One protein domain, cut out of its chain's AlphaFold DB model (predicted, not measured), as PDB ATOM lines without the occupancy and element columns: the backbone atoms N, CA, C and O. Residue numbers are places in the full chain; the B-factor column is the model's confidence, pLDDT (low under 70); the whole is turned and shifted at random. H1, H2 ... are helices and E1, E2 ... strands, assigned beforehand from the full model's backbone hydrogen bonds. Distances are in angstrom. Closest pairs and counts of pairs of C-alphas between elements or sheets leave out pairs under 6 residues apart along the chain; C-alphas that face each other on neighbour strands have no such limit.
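Overview. This is residues 45 to 181 of the 196 residues of an uncharacterized protein of Clostridiales bacterium (UniProt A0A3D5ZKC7). Picture a sandwich, two strongly twisted sheets face to face with their strands nearly in line, and at one end of its long axis a smaller head made of the hairpin E6 and E7, the helix H1 and the long link of residues 146 to 160. One sheet runs E2, E1, E4, E9, E8, wholly antiparallel; the other runs E3, E11, E10, E5 and is mixed. The printed part has 137 residues, with nine strands E1 to E9, then H1, then E10 and E11, and its class is mostly strand. It is compact, with a radius of gyration of the C-alphas of 15.5 A, yet elongated, spanning 52 by 28 by 25 A.

Along the chain. Find C-alpha 45 at (199.599, 231.871, 214.772); there E1 begins and runs to residue 48. Next come E2, residues 51 to 53, E3, residues 56 to 62, 16.9 A long, and E4, residues 68 to 74, 19.5 A. Read on to E5, residues 84 to 90, 19.6 A, then E6, residues 99 to 102, and E7, residues 105 to 108. E8, residues 119 to 124, and E9, residues 127 to 132, follow. H1, residues 137 to 145, starts at C-alpha 137 (213.470, 222.887, 191.901). E10, residues 161 to 167, measures 19.3 A, and E11, residues 173 to 180, 21.7 A, ending at C-alpha 180 (206.566, 224.444, 193.747).

Arrangement. Look first at the five-stranded sheet, with edge strands E2 and E8. In the hairpin E1 and E2, N 51 and O 48 are 2.8 A apart. E4 is staggered: its residues 71 to 73 pair with E1, N 47 to O 71 at 2.8 A, and 68 to 71 with E9, N 68 to O 130 at 2.9 A. In the hairpin E8 and E9, N 122 and O 129 are 2.9 A apart. In the other sheet, E3 is parallel to E11, N 177 to O 57 at 2.8 A; E10 is antiparallel to E11, N 163 to O 176 at 2.8 A, and to E5, N 164 to O 87 at 2.8 A. The sheets' facing parts are 8.8 A centre to centre, their strands at 6 degrees. H1 only grazes the first sheet, with residues 139 to 144; every O i to N i+4 pair in it is within hydrogen-bond range. In the hairpin E6 and E7, N 107 and O 100 are 2.8 A apart; E7 and H1 are apart.

Size, cuts and confidence. The two C-alphas farthest apart, of Thr 77 and Gly 104, are 52.0 A from each other. The printed part has no cut. The link H1 to E10 is long, with 15 residues. Mean pLDDT of the printed part is 94.1, and no printed residue is under 70.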
ATOM      1  N   TYR A  45     200.269 232.649 215.817       94.56
ATOM      2  CA  TYR A  45     199.599 231.871 214.772       94.56
ATOM      3  C   TYR A  45     199.695 232.562 213.409       94.56
ATOM      4  O   TYR A  45     199.918 233.771 213.321       94.56
ATOM      5  N   VAL A  46     199.509 231.797 212.335       97.00
ATOM      6  CA  VAL A  46     199.453 232.317 210.964       97.00
ATOM      7  C   VAL A  46     198.080 232.036 210.380       97.00
ATOM      8  O   VAL A  46     197.542 230.947 210.545       97.00
ATOM      9  N   THR A  47     197.505 233.005 209.682       97.31
ATOM     10  CA  THR A  47     196.315 232.799 208.861       97.31
ATOM     11  C   THR A  47     196.710 232.715 207.394       97.31
ATOM     12  O   THR A  47     197.250 233.681 206.858       97.31
ATOM     13  N   VAL A  48     196.405 231.593 206.746       96.38
ATOM     14  CA  VAL A  48     196.552 231.378 205.296       96.38
ATOM     15  C   VAL A  48     195.172 231.050 204.745       96.38
ATOM     16  O   VAL A  48     194.505 230.174 205.290       96.38
ATOM     17  N   ASP A  49     194.702 231.768 203.725       91.69
ATOM     18  CA  ASP A  49     193.375 231.555 203.117       91.69
ATOM     19  C   ASP A  49     192.233 231.430 204.144       91.69
ATOM     20  O   ASP A  49     191.378 230.551 204.065       91.69
ATOM     21  N   LYS A  50     192.231 232.318 205.151       90.12
ATOM     22  CA  LYS A  50     191.283 232.345 206.289       90.12
ATOM     23  C   LYS A  50     191.379 231.153 207.256       90.12
ATOM     24  O   LYS A  50     190.658 231.131 208.249       90.12
ATOM     25  N   THR A  51     192.288 230.213 207.025       92.69
ATOM     26  CA  THR A  51     192.564 229.084 207.920       92.69
ATOM     27  C   THR A  51     193.653 229.457 208.916       92.69
ATOM     28  O   THR A  51     194.696 229.983 208.533       92.69
ATOM     29  N   ILE A  52     193.417 229.188 210.201       94.50
ATOM     30  CA  ILE A  52     194.393 229.423 211.271       94.50
ATOM     31  C   ILE A  52     195.318 228.211 211.390       94.50
ATOM     32  O   ILE A  52     194.860 227.087 211.579       94.50
ATOM     33  N   VAL A  53     196.623 228.457 211.341       95.00
ATOM     34  CA  VAL A  53     197.690 227.475 211.537       95.00
ATOM     35  C   VAL A  53     198.452 227.833 212.809       95.00
ATOM     36  O   VAL A  53     198.940 228.955 212.948       95.00
ATOM     37  N   THR A  54     198.552 226.882 213.742       91.88
ATOM     38  CA  THR A  54     199.196 227.101 215.052       91.88
ATOM     39  C   THR A  54     200.446 226.253 215.300       91.88
ATOM     40  O   THR A  54     201.162 226.540 216.250       91.88
ATOM     41  N   ASP A  55     200.714 225.246 214.460       93.00
ATOM     42  CA  ASP A  55     201.935 224.422 214.505       93.00
ATOM     43  C   ASP A  55     202.476 224.204 213.098       93.00
ATOM     44  O   ASP A  55     203.504 224.753 212.712       93.00
ATOM     45  N   ALA A  56     201.756 223.398 212.321       94.81
ATOM     46  CA  ALA A  56     202.136 223.017 210.983       94.81
ATOM     47  C   ALA A  56     200.899 222.859 210.099       94.81
ATOM     48  O   ALA A  56     199.837 222.448 210.563       94.81
ATOM     49  N   SER A  57     201.053 223.175 208.822       96.44
ATOM     50  CA  SER A  57     200.080 222.889 207.770       96.44
ATOM     51  C   SER A  57     200.834 222.554 206.487       96.44
ATOM     52  O   SER A  57     201.972 222.989 206.317       96.44
ATOM     53  N   GLY A  58     200.230 221.772 205.600       96.31
ATOM     54  CA  GLY A  58     200.840 221.339 204.345       96.31
ATOM     55  C   GLY A  58     199.833 221.261 203.205       96.31
ATOM     56  O   GLY A  58     198.637 221.476 203.400       96.31
ATOM     57  N   GLY A  59     200.314 220.930 202.013       95.12
ATOM     58  CA  GLY A  59     199.517 220.848 200.793       95.12
ATOM     59  C   GLY A  59     199.414 222.162 200.026       95.12
ATOM     60  O   GLY A  59     198.681 222.216 199.038       95.12
ATOM     61  N   TYR A  60     200.137 223.206 200.436       96.62
ATOM     62  CA  TYR A  60     200.194 224.445 199.668       96.62
ATOM     63  C   TYR A  60     200.962 224.211 198.365       96.62
ATOM     64  O   TYR A  60     201.977 223.515 198.330       96.62
ATOM     65  N   VAL A  61     200.489 224.813 197.279       95.38
ATOM     66  CA  VAL A  61     201.158 224.765 195.976       95.38
ATOM     67  C   VAL A  61     201.336 226.189 195.495       95.38
ATOM     68  O   VAL A  61     200.348 226.902 195.313       95.38
ATOM     69  N   ILE A  62     202.586 226.591 195.285       95.25
ATOM     70  CA  ILE A  62     202.928 227.942 194.846       95.25
ATOM     71  C   ILE A  62     203.531 227.942 193.448       95.25
ATOM     72  O   ILE A  62     204.147 226.970 193.006       95.25
ATOM     73  N   THR A  63     203.342 229.060 192.761       94.44
ATOM     74  CA  THR A  63     203.948 229.385 191.464       94.44
ATOM     75  C   THR A  63     204.342 230.861 191.469       94.44
ATOM     76  O   THR A  63     203.924 231.608 192.355       94.44
ATOM     77  N   GLU A  64     205.079 231.330 190.461       92.50
ATOM     78  CA  GLU A  64     205.429 232.758 190.329       92.50
ATOM     79  C   GLU A  64     204.198 233.688 190.331       92.50
ATOM     80  O   GLU A  64     204.262 234.830 190.782       92.50
ATOM     81  N   THR A  65     203.061 233.184 189.838       92.00
ATOM     82  CA  THR A  65     201.781 233.903 189.732       92.00
ATOM     83  C   THR A  65     200.794 233.593 190.856       92.00
ATOM     84  O   THR A  65     199.778 234.276 190.982       92.00
ATOM     85  N   ARG A  66     201.063 232.569 191.671       94.00
ATOM     86  CA  ARG A  66     200.242 232.163 192.819       94.00
ATOM     87  C   ARG A  66     201.144 232.052 194.051       94.00
ATOM     88  O   ARG A  66     201.547 230.941 194.402       94.00
ATOM     89  N   PRO A  67     201.511 233.188 194.667       96.38
ATOM     90  CA  PRO A  67     202.319 233.188 195.878       96.38
ATOM     91  C   PRO A  67     201.552 232.583 197.059       96.38
ATOM     92  O   PRO A  67     200.332 232.731 197.155       96.38
ATOM     93  N   LEU A  68     202.271 231.993 198.014       97.75
ATOM     94  CA  LEU A  68     201.718 231.702 199.338       97.75
ATOM     95  C   LEU A  68     201.767 232.986 200.161       97.75
ATOM     96  O   LEU A  68     202.835 233.544 200.399       97.75
ATOM     97  N   SER A  69     200.602 233.456 200.590       98.06
ATOM     98  CA  SER A  69     200.478 234.655 201.417       98.06
ATOM     99  C   SER A  69     199.827 234.316 202.747       98.06
ATOM    100  O   SER A  69     198.945 233.459 202.823       98.06
ATOM    101  N   GLY A  70     200.239 235.009 203.800       97.81
ATOM    102  CA  GLY A  70     199.685 234.795 205.128       97.81
ATOM    103  C   GLY A  70     199.742 236.037 205.998       97.81
ATOM    104  O   GLY A  70     200.438 237.005 205.696       97.81
ATOM    105  N   ILE A  71     198.982 235.994 207.088       97.81
ATOM    106  CA  ILE A  71     198.954 237.035 208.116       97.81
ATOM    107  C   ILE A  71     199.413 236.422 209.433       97.81
ATOM    108  O   ILE A  71     198.790 235.492 209.942       97.81
ATOM    109  N   VAL A  72     200.489 236.952 209.994       96.88
ATOM    110  CA  VAL A  72     201.062 236.540 211.271       96.88
ATOM    111  C   VAL A  72     200.391 237.305 212.401       96.88
ATOM    112  O   VAL A  72     200.278 238.529 212.385       96.88
ATOM    113  N   ARG A  73     199.941 236.593 213.425       93.31
ATOM    114  CA  ARG A  73     199.298 237.175 214.599       93.31
ATOM    115  C   ARG A  73     200.077 236.777 215.838       93.31
ATOM    116  O   ARG A  73     200.338 235.599 216.056       93.31
ATOM    117  N   ASN A  74     200.427 237.778 216.644       89.50
ATOM    118  CA  ASN A  74     201.010 237.589 217.963       89.50
ATOM    119  C   ASN A  74     200.151 238.316 219.008       89.50
ATOM    120  O   ASN A  74     200.056 239.540 218.978       89.50
ATOM    121  N   LEU A  75     199.532 237.565 219.917       85.25
ATOM    122  CA  LEU A  75     198.719 238.069 221.030       85.25
ATOM    123  C   LEU A  75     199.561 238.456 222.257       85.25
ATOM    124  O   LEU A  75     199.006 238.829 223.288       85.25
ATOM    125  N   SER A  76     200.893 238.364 222.171       79.88
ATOM    126  CA  SER A  76     201.803 238.844 223.213       79.88
ATOM    127  C   SER A  76     201.580 240.333 223.492       79.88
ATOM    128  O   SER A  76     201.590 241.159 222.579       79.88
ATOM    129  N   THR A  77     201.438 240.683 224.770       78.00
ATOM    130  CA  THR A  77     201.340 242.075 225.238       78.00
ATOM    131  C   THR A  77     202.693 242.791 225.261       78.00
ATOM    132  O   THR A  77     202.735 244.019 225.282       78.00
ATOM    133  N   ASP A  78     203.797 242.042 225.210       80.94
ATOM    134  CA  ASP A  78     205.148 242.588 225.098       80.94
ATOM    135  C   ASP A  78     205.396 243.127 223.680       80.94
ATOM    136  O   ASP A  78     205.477 242.369 222.705       80.94
ATOM    137  N   SER A  79     205.521 244.451 223.571       74.56
ATOM    138  CA  SER A  79     205.763 245.160 222.315       74.56
ATOM    139  C   SER A  79     207.102 244.800 221.670       74.56
ATOM    140  O   SER A  79     207.218 244.905 220.445       74.56
ATOM    141  N   ASN A  80     208.080 244.319 222.440       77.44
ATOM    142  CA  ASN A  80     209.374 243.887 221.910       77.44
ATOM    143  C   ASN A  80     209.262 242.605 221.076       77.44
ATOM    144  O   ASN A  80     210.090 242.383 220.193       77.44
ATOM    145  N   ASN A  81     208.199 241.819 221.281       79.06
ATOM    146  CA  ASN A  81     207.939 240.566 220.565       79.06
ATOM    147  C   ASN A  81     207.067 240.758 219.312       79.06
ATOM    148  O   ASN A  81     206.598 239.784 218.717       79.06
ATOM    149  N   LYS A  82     206.835 242.010 218.893       83.00
ATOM    150  CA  LYS A  82     206.140 242.318 217.640       83.00
ATOM    151  C   LYS A  82     207.057 242.086 216.442       83.00
ATOM    152  O   LYS A  82     208.143 242.659 216.362       83.00
ATOM    153  N   GLY A  83     206.575 241.289 215.496       90.50
ATOM    154  CA  GLY A  83     207.285 240.919 214.275       90.50
ATOM    155  C   GLY A  83     207.572 239.423 214.201       90.50
ATOM    156  O   GLY A  83     207.241 238.655 215.109       90.50
ATOM    157  N   TYR A  84     208.170 239.021 213.089       96.25
ATOM    158  CA  TYR A  84     208.503 237.637 212.784       96.25
ATOM    159  C   TYR A  84     209.624 237.589 211.744       96.25
ATOM    160  O   TYR A  84     209.933 238.595 211.103       96.25
ATOM    161  N   SER A  85     210.224 236.417 211.584       97.19
ATOM    162  CA  SER A  85     211.163 236.117 210.509       97.19
ATOM    163  C   SER A  85     210.666 234.940 209.677       97.19
ATOM    164  O   SER A  85     209.855 234.127 210.129       97.19
ATOM    165  N   LEU A  86     211.147 234.885 208.438       98.50
ATOM    166  CA  LEU A  86     210.817 233.859 207.462       98.50
ATOM    167  C   LEU A  86     212.103 233.171 207.015       98.50
ATOM    168  O   LEU A  86     213.080 233.842 206.688       98.50
ATOM    169  N   LYS A  87     212.095 231.839 206.993       98.62
ATOM    170  CA  LYS A  87     213.177 231.024 206.432       98.62
ATOM    171  C   LYS A  87     212.574 229.856 205.668       98.62
ATOM    172  O   LYS A  87     211.678 229.195 206.187       98.62
ATOM    173  N   VAL A  88     213.076 229.580 204.471       98.69
ATOM    174  CA  VAL A  88     212.710 228.375 203.719       98.69
ATOM    175  C   VAL A  88     213.767 227.304 203.941       98.69
ATOM    176  O   VAL A  88     214.963 227.567 203.823       98.69
ATOM    177  N   VAL A  89     213.325 226.098 204.277       98.56
ATOM    178  CA  VAL A  89     214.165 224.913 204.526       98.56
ATOM    179  C   VAL A  89     213.577 223.716 203.770       98.56
ATOM    180  O   VAL A  89     212.404 223.784 203.383       98.56
ATOM    181  N   PRO A  90     214.320 222.614 203.552       97.75
ATOM    182  CA  PRO A  90     213.702 221.427 202.985       97.75
ATOM    183  C   PRO A  90     212.776 220.796 204.025       97.75
ATOM    184  O   PRO A  90     213.103 220.707 205.214       97.75
ATOM    185  N   ASN A  91     211.626 220.312 203.573       97.75
ATOM    186  CA  ASN A  91     210.809 219.423 204.376       97.75
ATOM    187  C   ASN A  91     211.390 218.009 204.265       97.75
ATOM    188  O   ASN A  91     211.297 217.358 203.216       97.75
ATOM    189  N   LYS A  92     212.029 217.559 205.346       95.56
ATOM    190  CA  LYS A  92     212.703 216.262 205.395       95.56
ATOM    191  C   LYS A  92     211.672 215.147 205.503       95.56
ATOM    192  O   LYS A  92     211.067 214.953 206.556       95.56
ATOM    193  N   LEU A  93     211.464 214.441 204.397       93.88
ATOM    194  CA  LEU A  93     210.564 213.299 204.300       93.88
ATOM    195  C   LEU A  93     211.371 212.055 203.941       93.88
ATOM    196  O   LEU A  93     212.185 212.087 203.012       93.88
ATOM    197  N   ASP A  94     211.119 210.968 204.666       94.69
ATOM    198  CA  ASP A  94     211.812 209.702 204.452       94.69
ATOM    199  C   ASP A  94     211.610 209.194 203.015       94.69
ATOM    200  O   ASP A  94     210.520 209.297 202.440       94.69
ATOM    201  N   GLY A  95     212.691 208.718 202.400       93.56
ATOM    202  CA  GLY A  95     212.708 208.269 201.005       93.56
ATOM    203  C   GLY A  95     212.450 209.351 199.943       93.56
ATOM    204  O   GLY A  95     212.208 209.003 198.786       93.56
ATOM    205  N   LYS A  96     212.464 210.648 200.293       94.88
ATOM    206  CA  LYS A  96     212.296 211.767 199.335       94.88
ATOM    207  C   LYS A  96     213.565 212.560 199.051       94.88
ATOM    208  O   LYS A  96     213.521 213.500 198.264       94.88
ATOM    209  N   ASP A  97     214.672 212.211 199.691       96.56
ATOM    210  CA  ASP A  97     215.942 212.868 199.423       96.56
ATOM    211  C   ASP A  97     216.499 212.471 198.049       96.56
ATOM    212  O   ASP A  97     216.220 211.383 197.536       96.56
ATOM    213  N   PHE A  98     217.272 213.359 197.433       96.38
ATOM    214  CA  PHE A  98     217.883 213.116 196.132       96.38
ATOM    215  C   PHE A  98     219.209 213.857 195.987       96.38
ATOM    216  O   PHE A  98     219.425 214.923 196.568       96.38
ATOM    217  N   ALA A  99     220.096 213.278 195.178       96.94
ATOM    218  CA  ALA A  99     221.345 213.909 194.794       96.94
ATOM    219  C   ALA A  99     221.143 214.831 193.586       96.94
ATOM    220  O   ALA A  99     220.378 214.507 192.676       96.94
ATOM    221  N   PHE A 100     221.860 215.948 193.569       96.44
ATOM    222  CA  PHE A 100     221.957 216.869 192.437       96.44
ATOM    223  C   PHE A 100     223.412 217.312 192.268       96.44
ATOM    224  O   PHE A 100     224.225 217.113 193.175       96.44
ATOM    225  N   ALA A 101     223.761 217.872 191.112       96.56
ATOM    226  CA  ALA A 101     225.118 218.343 190.851       96.56
ATOM    227  C   ALA A 101     225.156 219.851 190.600       96.56
ATOM    228  O   ALA A 101     224.361 220.360 189.814       96.56
ATOM    229  N   VAL A 102     226.111 220.525 191.242       96.31
ATOM    230  CA  VAL A 102     226.436 221.948 191.067       96.31
ATOM    231  C   VAL A 102     227.887 222.021 190.621       96.31
ATOM    232  O   VAL A 102     228.757 221.521 191.335       96.31
ATOM    233  N   ASP A 103     228.154 222.562 189.431       92.75
ATOM    234  CA  ASP A 103     229.516 222.613 188.864       92.75
ATOM    235  C   ASP A 103     230.258 221.251 188.959       92.75
ATOM    236  O   ASP A 103     231.400 221.128 189.403       92.75
ATOM    237  N   GLY A 104     229.539 220.164 188.656       89.56
ATOM    238  CA  GLY A 104     230.054 218.789 188.719       89.56
ATOM    239  C   GLY A 104     230.241 218.194 190.125       89.56
ATOM    240  O   GLY A 104     230.561 217.009 190.234       89.56
ATOM    241  N   LYS A 105     230.015 218.949 191.206       94.88
ATOM    242  CA  LYS A 105     230.064 218.448 192.592       94.88
ATOM    243  C   LYS A 105     228.698 217.941 193.023       94.88
ATOM    244  O   LYS A 105     227.689 218.595 192.791       94.88
ATOM    245  N   THR A 106     228.663 216.780 193.669       96.75
ATOM    246  CA  THR A 106     227.418 216.187 194.167       96.75
ATOM    247  C   THR A 106     226.995 216.812 195.494       96.75
ATOM    248  O   THR A 106     227.766 216.843 196.450       96.75
ATOM    249  N   HIS A 107     225.736 217.232 195.552       96.62
ATOM    250  CA  HIS A 107     225.029 217.719 196.730       96.62
ATOM    251  C   HIS A 107     223.779 216.866 196.978       96.62
ATOM    252  O   HIS A 107     223.384 216.047 196.143       96.62
ATOM    253  N   THR A 108     223.146 217.046 198.134       96.56
ATOM    254  CA  THR A 108     221.948 216.301 198.534       96.56
ATOM    255  C   THR A 108     220.872 217.265 199.015       96.56
ATOM    256  O   THR A 108     221.148 218.146 199.827       96.56
ATOM    257  N   PHE A 109     219.650 217.127 198.499       96.81
ATOM    258  CA  PHE A 109     218.590 218.124 198.665       96.81
ATOM    259  C   PHE A 109     218.199 218.351 200.127       96.81
ATOM    260  O   PHE A 109     218.166 219.490 200.583       96.81
ATOM    261  N   GLN A 110     217.943 217.291 200.896       96.81
ATOM    262  CA  GLN A 110     217.541 217.427 202.302       96.81
ATOM    263  C   GLN A 110     218.714 217.728 203.251       96.81
ATOM    264  O   GLN A 110     218.487 217.959 204.446       96.81
ATOM    265  N   ALA A 111     219.954 217.735 202.751       95.69
ATOM    266  CA  ALA A 111     221.122 218.189 203.504       95.69
ATOM    267  C   ALA A 111     221.255 219.720 203.507       95.69
ATOM    268  O   ALA A 111     221.825 220.269 204.447       95.69
ATOM    269  N   GLU A 112     220.700 220.404 202.503       95.25
ATOM    270  CA  GLU A 112     220.679 221.865 202.441       95.25
ATOM    271  C   GLU A 112     219.837 222.450 203.586       95.25
ATOM    272  O   GLU A 112     218.747 221.972 203.900       95.25
ATOM    273  N   GLU A 113     220.328 223.497 204.241       95.25
ATOM    274  CA  GLU A 113     219.682 224.048 205.440       95.25
ATOM    275  C   GLU A 113     218.909 225.333 205.166       95.25
ATOM    276  O   GLU A 113     218.160 225.805 206.037       95.25
ATOM    277  N   ASN A 114     219.120 225.950 204.003       97.38
ATOM    278  CA  ASN A 114     218.528 227.238 203.699       97.38
ATOM    279  C   ASN A 114     218.249 227.425 202.206       97.38
ATOM    280  O   ASN A 114     219.122 227.775 201.424       97.38
ATOM    281  N   PHE A 115     216.973 227.327 201.849       98.19
ATOM    282  CA  PHE A 115     216.495 227.561 200.491       98.19
ATOM    283  C   PHE A 115     216.007 228.992 200.257       98.19
ATOM    284  O   PHE A 115     215.547 229.312 199.167       98.19
ATOM    285  N   THR A 116     216.086 229.870 201.263       98.25
ATOM    286  CA  THR A 116     215.451 231.202 201.241       98.25
ATOM    287  C   THR A 116     215.860 232.043 200.027       98.25
ATOM    288  O   THR A 116     215.028 232.768 199.493       98.25
ATOM    289  N   ALA A 117     217.105 231.920 199.548       97.62
ATOM    290  CA  ALA A 117     217.601 232.672 198.392       97.62
ATOM    291  C   ALA A 117     216.859 232.350 197.079       97.62
ATOM    292  O   ALA A 117     216.725 233.236 196.229       97.62
ATOM    293  N   GLY A 118     216.315 231.135 196.946       97.62
ATOM    294  CA  GLY A 118     215.544 230.693 195.781       97.62
ATOM    295  C   GLY A 118     214.102 231.204 195.732       97.62
ATOM    296  O   GLY A 118     213.332 230.808 194.858       97.62
ATOM    297  N   PHE A 119     213.716 232.090 196.652       98.38
ATOM    298  CA  PHE A 119     212.373 232.653 196.722       98.38
ATOM    299  C   PHE A 119     212.411 234.177 196.810       98.38
ATOM    300  O   PHE A 119     213.293 234.768 197.434       98.38
ATOM    301  N   ASP A 120     211.409 234.815 196.212       98.12
ATOM    302  CA  ASP A 120     211.085 236.208 196.495       98.12
ATOM    303  C   ASP A 120     210.157 236.239 197.706       98.12
ATOM    304  O   ASP A 120     209.048 235.693 197.667       98.12
ATOM    305  N   ILE A 121     210.609 236.886 198.777       98.12
ATOM    306  CA  ILE A 121     209.861 237.023 200.025       98.12
ATOM    307  C   ILE A 121     209.629 238.504 200.291       98.12
ATOM    308  O   ILE A 121     210.575 239.287 200.362       98.12
ATOM    309  N   THR A 122     208.369 238.881 200.477       97.75
ATOM    310  CA  THR A 122     207.983 240.235 200.880       97.75
ATOM    311  C   THR A 122     207.231 240.203 202.200       97.75
ATOM    312  O   THR A 122     206.468 239.279 202.487       97.75
ATOM    313  N   THR A 123     207.452 241.230 203.017       96.94
ATOM    314  CA  THR A 123     206.780 241.422 204.304       96.94
ATOM    315  C   THR A 123     206.232 242.839 204.388       96.94
ATOM    316  O   THR A 123     206.959 243.792 204.110       96.94
ATOM    317  N   ASP A 124     204.983 242.978 204.814       96.00
ATOM    318  CA  ASP A 124     204.312 244.253 205.067       96.00
ATOM    319  C   ASP A 124     203.576 244.172 206.408       96.00
ATOM    320  O   ASP A 124     202.504 243.569 206.519       96.00
ATOM    321  N   GLY A 125     204.199 244.715 207.457       93.38
ATOM    322  CA  GLY A 125     203.688 244.645 208.823       93.38
ATOM    323  C   GLY A 125     203.514 243.203 209.305       93.38
ATOM    324  O   GLY A 125     204.485 242.510 209.602       93.38
ATOM    325  N   ASP A 126     202.262 242.764 209.414       95.12
ATOM    326  CA  ASP A 126     201.879 241.411 209.823       95.12
ATOM    327  C   ASP A 126     201.696 240.440 208.646       95.12
ATOM    328  O   ASP A 126     201.473 239.254 208.870       95.12
ATOM    329  N   LYS A 127     201.802 240.908 207.402       97.81
ATOM    330  CA  LYS A 127     201.574 240.099 206.201       97.81
ATOM    331  C   LYS A 127     202.878 239.676 205.566       97.81
ATOM    332  O   LYS A 127     203.816 240.470 205.510       97.81
ATOM    333  N   PHE A 128     202.890 238.480 204.999       98.38
ATOM    334  CA  PHE A 128     203.949 238.040 204.103       98.38
ATOM    335  C   PHE A 128     203.393 237.488 202.799       98.38
ATOM    336  O   PHE A 128     202.240 237.053 202.731       98.38
ATOM    337  N   SER A 129     204.256 237.458 201.792       98.31
ATOM    338  CA  SER A 129     204.052 236.749 200.536       98.31
ATOM    339  C   SER A 129     205.365 236.099 200.107       98.31
ATOM    340  O   SER A 129     206.426 236.716 200.209       98.31
ATOM    341  N   ILE A 130     205.296 234.847 199.662       98.38
ATOM    342  CA  ILE A 130     206.428 234.095 199.123       98.38
ATOM    343  C   ILE A 130     206.065 233.493 197.766       98.38
ATOM    344  O   ILE A 130     205.009 232.874 197.605       98.38
ATOM    345  N   LYS A 131     206.965 233.633 196.795       97.12
ATOM    346  CA  LYS A 131     206.892 232.964 195.489       97.12
ATOM    347  C   LYS A 131     208.266 232.418 195.088       97.12
ATOM    348  O   LYS A 131     209.278 232.989 195.501       97.12
ATOM    349  N   PRO A 132     208.321 231.322 194.317       97.00
ATOM    350  CA  PRO A 132     209.583 230.811 193.799       97.00
ATOM    351  C   PRO A 132     210.189 231.810 192.811       97.00
ATOM    352  O   PRO A 132     209.458 232.533 192.130       97.00
ATOM    353  N   LYS A 133     211.519 231.836 192.737       95.38
ATOM    354  CA  LYS A 133     212.240 232.437 191.616       95.38
ATOM    355  C   LYS A 133     212.412 231.353 190.555       95.38
ATOM    356  O   LYS A 133     213.193 230.428 190.757       95.38
ATOM    357  N   GLY A 134     211.648 231.442 189.471       90.94
ATOM    358  CA  GLY A 134     211.579 230.399 188.454       90.94
ATOM    359  C   GLY A 134     210.434 229.406 188.662       90.94
ATOM    360  O   GLY A 134     209.526 229.588 189.480       90.94
ATOM    361  N   ASN A 135     210.457 228.348 187.861       87.00
ATOM    362  CA  ASN A 135     209.369 227.402 187.656       87.00
ATOM    363  C   ASN A 135     209.635 226.021 188.270       87.00
ATOM    364  O   ASN A 135     208.765 225.164 188.196       87.00
ATOM    365  N   GLY A 136     210.782 225.753 188.883       90.31
ATOM    366  CA  GLY A 136     211.054 224.413 189.400       90.31
ATOM    367  C   GLY A 136     212.140 224.356 190.453       90.31
ATOM    368  O   GLY A 136     212.727 225.365 190.834       90.31
ATOM    369  N   VAL A 137     212.402 223.138 190.929       92.81
ATOM    370  CA  VAL A 137     213.470 222.887 191.901       92.81
ATOM    371  C   VAL A 137     214.850 223.221 191.335       92.81
ATOM    372  O   VAL A 137     215.671 223.749 192.076       92.81
ATOM    373  N   THR A 138     215.082 222.979 190.038       93.56
ATOM    374  CA  THR A 138     216.332 223.338 189.353       93.56
ATOM    375  C   THR A 138     216.570 224.844 189.443       93.56
ATOM    376  O   THR A 138     217.556 225.248 190.047       93.56
ATOM    377  N   ASP A 139     215.612 225.670 189.005       93.81
ATOM    378  CA  ASP A 139     215.726 227.137 189.080       93.81
ATOM    379  C   ASP A 139     215.975 227.625 190.518       93.81
ATOM    380  O   ASP A 139     216.820 228.482 190.763       93.81
ATOM    381  N   ILE A 140     215.273 227.053 191.501       95.62
ATOM    382  CA  ILE A 140     215.446 227.399 192.920       95.62
ATOM    383  C   ILE A 140     216.868 227.093 193.392       95.62
ATOM    384  O   ILE A 140     217.465 227.913 194.090       95.62
ATOM    385  N   LEU A 141     217.406 225.926 193.036       96.00
ATOM    386  CA  LEU A 141     218.767 225.533 193.390       96.00
ATOM    387  C   LEU A 141     219.798 226.420 192.682       96.00
ATOM    388  O   LEU A 141     220.736 226.877 193.331       96.00
ATOM    389  N   GLU A 142     219.600 226.757 191.410       95.62
ATOM    390  CA  GLU A 142     220.470 227.693 190.681       95.62
ATOM    391  C   GLU A 142     220.496 229.077 191.337       95.62
ATOM    392  O   GLU A 142     221.551 229.692 191.458       95.62
ATOM    393  N   GLN A 143     219.363 229.557 191.856       96.38
ATOM    394  CA  GLN A 143     219.309 230.814 192.612       96.38
ATOM    395  C   GLN A 143     220.040 230.751 193.961       96.38
ATOM    396  O   GLN A 143     220.482 231.784 194.464       96.38
ATOM    397  N   ILE A 144     220.148 229.569 194.570       96.00
ATOM    398  CA  ILE A 144     220.852 229.369 195.845       96.00
ATOM    399  C   ILE A 144     222.361 229.293 195.623       96.00
ATOM    400  O   ILE A 144     223.118 229.906 196.375       96.00
ATOM    401  N   TYR A 145     222.789 228.552 194.603       95.44
ATOM    402  CA  TYR A 145     224.201 228.279 194.344       95.44
ATOM    403  C   TYR A 145     224.857 229.305 193.411       95.44
ATOM    404  O   TYR A 145     226.069 229.481 193.475       95.44
ATOM    405  N   GLY A 146     224.081 230.014 192.587       94.94
ATOM    406  CA  GLY A 146     224.595 230.969 191.601       94.94
ATOM    407  C   GLY A 146     225.257 230.321 190.381       94.94
ATOM    408  O   GLY A 146     225.871 231.034 189.593       94.94
ATOM    409  N   ASP A 147     225.112 229.004 190.226       95.19
ATOM    410  CA  ASP A 147     225.722 228.169 189.189       95.19
ATOM    411  C   ASP A 147     224.694 227.191 188.609       95.19
ATOM    412  O   ASP A 147     223.655 226.934 189.220       95.19
ATOM    413  N   THR A 148     225.005 226.617 187.442       93.81
ATOM    414  CA  THR A 148     224.163 225.617 186.772       93.81
ATOM    415  C   THR A 148     223.973 224.376 187.639       93.81
ATOM    416  O   THR A 148     224.946 223.767 188.106       93.81
ATOM    417  N   VAL A 149     222.718 223.948 187.772       95.56
ATOM    418  CA  VAL A 149     222.340 222.749 188.524       95.56
ATOM    419  C   VAL A 149     221.817 221.671 187.582       95.56
ATOM    420  O   VAL A 149     221.085 221.943 186.639       95.56
ATOM    421  N   THR A 150     222.194 220.416 187.827       93.38
ATOM    422  CA  THR A 150     221.751 219.269 187.018       93.38
ATOM    423  C   THR A 150     221.328 218.080 187.881       93.38
ATOM    424  O   THR A 150     221.599 218.020 189.083       93.38
ATOM    425  N   SER A 151     220.705 217.080 187.245       91.62
ATOM    426  CA  SER A 151     220.242 215.824 187.864       91.62
ATOM    427  C   SER A 151     219.032 215.958 188.807       91.62
ATOM    428  O   SER A 151     218.785 215.059 189.613       91.62
ATOM    429  N   CYS A 152     218.245 217.036 188.693       89.44
ATOM    430  CA  CYS A 152     217.086 217.287 189.563       89.44
ATOM    431  C   CYS A 152     215.761 217.639 188.863       89.44
ATOM    432  O   CYS A 152     214.770 217.847 189.563       89.44
ATOM    433  N   ASP A 153     215.707 217.648 187.530       81.00
ATOM    434  CA  ASP A 153     214.578 218.215 186.766       81.00
ATOM    435  C   ASP A 153     213.209 217.589 187.100       81.00
ATOM    436  O   ASP A 153     212.214 218.300 187.223       81.00
ATOM    437  N   ASP A 154     213.174 216.287 187.403       82.88
ATOM    438  CA  ASP A 154     211.949 215.549 187.759       82.88
ATOM    439  C   ASP A 154     211.918 215.087 189.225       82.88
ATOM    440  O   ASP A 154     211.262 214.105 189.585       82.88
ATOM    441  N   LYS A 155     212.672 215.753 190.105       90.38
ATOM    442  CA  LYS A 155     212.789 215.360 191.523       90.38
ATOM    443  C   LYS A 155     211.849 216.116 192.456       90.38
ATOM    444  O   LYS A 155     211.844 215.854 193.656       90.38
ATOM    445  N   SER A 156     211.034 217.026 191.923       90.50
ATOM    446  CA  SER A 156     210.036 217.757 192.707       90.50
ATOM    447  C   SER A 156     209.037 216.799 193.365       90.50
ATOM    448  O   SER A 156     208.563 215.845 192.747       90.50
ATOM    449  N   TYR A 157     208.681 217.061 194.621       92.44
ATOM    450  CA  TYR A 157     207.694 216.268 195.349       92.44
ATOM    451  C   TYR A 157     206.753 217.150 196.169       92.44
ATOM    452  O   TYR A 157     207.032 218.317 196.450       92.44
ATOM    453  N   LYS A 158     205.599 216.581 196.532       94.56
ATOM    454  CA  LYS A 158     204.610 217.276 197.353       94.56
ATOM    455  C   LYS A 158     205.231 217.685 198.687       94.56
ATOM    456  O   LYS A 158     205.830 216.855 199.362       94.56
ATOM    457  N   ASP A 159     204.997 218.933 199.072       96.44
ATOM    458  CA  ASP A 159     205.416 219.507 200.345       96.44
ATOM    459  C   ASP A 159     206.935 219.460 200.538       96.44
ATOM    460  O   ASP A 159     207.389 219.229 201.649       96.44
ATOM    461  N   MET A 160     207.729 219.645 199.475       96.50
ATOM    462  CA  MET A 160     209.194 219.536 199.546       96.50
ATOM    463  C   MET A 160     209.894 220.653 200.315       96.50
ATOM    464  O   MET A 160     211.008 220.456 200.797       96.50
ATOM    465  N   PHE A 161     209.250 221.809 200.456       98.25
ATOM    466  CA  PHE A 161     209.776 222.943 201.203       98.25
ATOM    467  C   PHE A 161     208.933 223.199 202.446       98.25
ATOM    468  O   PHE A 161     207.728 222.948 202.459       98.25
ATOM    469  N   THR A 162     209.554 223.776 203.466       98.62
ATOM    470  CA  THR A 162     208.874 224.327 204.636       98.62
ATOM    471  C   THR A 162     209.239 225.796 204.776       98.62
ATOM    472  O   THR A 162     210.413 226.142 204.908       98.62
ATOM    473  N   LEU A 163     208.231 226.666 204.822       98.81
ATOM    474  CA  LEU A 163     208.390 228.026 205.317       98.81
ATOM    475  C   LEU A 163     208.277 228.005 206.843       98.81
ATOM    476  O   LEU A 163     207.223 227.686 207.399       98.81
ATOM    477  N   LEU A 164     209.369 228.354 207.513       98.56
ATOM    478  CA  LEU A 164     209.423 228.591 208.947       98.56
ATOM    479  C   LEU A 164     209.028 230.040 209.216       98.56
ATOM    480  O   LEU A 164     209.781 230.960 208.895       98.56
ATOM    481  N   VAL A 165     207.864 230.235 209.828       98.38
ATOM    482  CA  VAL A 165     207.416 231.530 210.345       98.38
ATOM    483  C   VAL A 165     207.751 231.573 211.827       98.38
ATOM    484  O   VAL A 165     207.124 230.880 212.628       98.38
ATOM    485  N   THR A 166     208.767 232.346 212.192       96.94
ATOM    486  CA  THR A 166     209.327 232.350 213.551       96.94
ATOM    487  C   THR A 166     208.984 233.651 214.260       96.94
ATOM    488  O   THR A 166     209.161 234.730 213.692       96.94
ATOM    489  N   SER A 167     208.492 233.573 215.497       94.31
ATOM    490  CA  SER A 167     208.262 234.758 216.326       94.31
ATOM    491  C   SER A 167     209.564 235.525 216.534       94.31
ATOM    492  O   SER A 167     210.648 234.947 216.549       94.31
ATOM    493  N   LYS A 168     209.477 236.842 216.726       92.44
ATOM    494  CA  LYS A 168     210.665 237.691 216.910       92.44
ATOM    495  C   LYS A 168     211.600 237.238 218.041       92.44
ATOM    496  O   LYS A 168     212.806 237.419 217.932       92.44
ATOM    497  N   ASP A 169     211.057 236.652 219.104       88.88
ATOM    498  CA  ASP A 169     211.833 236.114 220.228       88.88
ATOM    499  C   ASP A 169     212.358 234.683 220.003       88.88
ATOM    500  O   ASP A 169     212.984 234.114 220.895       88.88
ATOM    501  N   GLY A 170     212.081 234.084 218.841       89.62
ATOM    502  CA  GLY A 170     212.515 232.740 218.463       89.62
ATOM    503  C   GLY A 170     211.789 231.597 219.173       89.62
ATOM    504  O   GLY A 170     212.109 230.438 218.924       89.62
ATOM    505  N   LYS A 171     210.827 231.881 220.060       88.31
ATOM    506  CA  LYS A 171     210.203 230.852 220.914       88.31
ATOM    507  C   LYS A 171     209.083 230.079 220.234       88.31
ATOM    508  O   LYS A 171     208.752 228.987 220.683       88.31
ATOM    509  N   SER A 172     208.471 230.651 219.202       91.38
ATOM    510  CA  SER A 172     207.389 230.024 218.444       91.38
ATOM    511  C   SER A 172     207.793 229.898 216.986       91.38
ATOM    512  O   SER A 172     208.248 230.868 216.383       91.38
ATOM    513  N   VAL A 173     207.596 228.715 216.412       95.62
ATOM    514  CA  VAL A 173     207.866 228.444 214.998       95.62
ATOM    515  C   VAL A 173     206.661 227.732 214.410       95.62
ATOM    516  O   VAL A 173     206.277 226.669 214.892       95.62
ATOM    517  N   ILE A 174     206.087 228.311 213.359       97.44
ATOM    518  CA  ILE A 174     204.998 227.717 212.583       97.44
ATOM    519  C   ILE A 174     205.550 227.254 211.242       97.44
ATOM    520  O   ILE A 174     206.309 227.976 210.595       97.44
ATOM    521  N   LYS A 175     205.173 226.047 210.830       98.50
ATOM    522  CA  LYS A 175     205.668 225.390 209.621       98.50
ATOM    523  C   LYS A 175     204.584 225.358 208.551       98.50
ATOM    524  O   LYS A 175     203.532 224.757 208.745       98.50
ATOM    525  N   LEU A 176     204.835 225.976 207.408       98.62
ATOM    526  CA  LEU A 176     203.953 225.869 206.246       98.62
ATOM    527  C   LEU A 176     204.679 225.063 205.176       98.62
ATOM    528  O   LEU A 176     205.636 225.554 204.583       98.62
ATOM    529  N   ASN A 177     204.261 223.820 204.967       98.44
ATOM    530  CA  ASN A 177     204.855 222.935 203.976       98.44
ATOM    531  C   ASN A 177     204.213 223.177 202.610       98.44
ATOM    532  O   ASN A 177     202.987 223.232 202.498       98.44
ATOM    533  N   PHE A 178     205.032 223.337 201.579       97.81
ATOM    534  CA  PHE A 178     204.550 223.688 200.255       97.81
ATOM    535  C   PHE A 178     205.352 223.021 199.140       97.81
ATOM    536  O   PHE A 178     206.499 222.604 199.306       97.81
ATOM    537  N   SER A 179     204.710 222.937 197.982       96.12
ATOM    538  CA  SER A 179     205.279 222.447 196.728       96.12
ATOM    539  C   SER A 179     205.431 223.609 195.757       96.12
ATOM    540  O   SER A 179     204.602 224.523 195.746       96.12
ATOM    541  N   VAL A 180     206.441 223.544 194.897       93.25
ATOM    542  CA  VAL A 180     206.566 224.444 193.747       93.25
ATOM    543  C   VAL A 180     206.101 223.680 192.520       93.25
ATOM    544  O   VAL A 180     206.631 222.616 192.212       93.25
ATOM    545  N   SER A 181     205.063 224.182 191.858       82.62
ATOM    546  CA  SER A 181     204.590 223.595 190.606       82.62
ATOM    547  C   SER A 181     205.238 224.320 189.442       82.62
ATOM    548  O   SER A 181     205.025 225.520 189.274       82.62
TER     549      SER A 181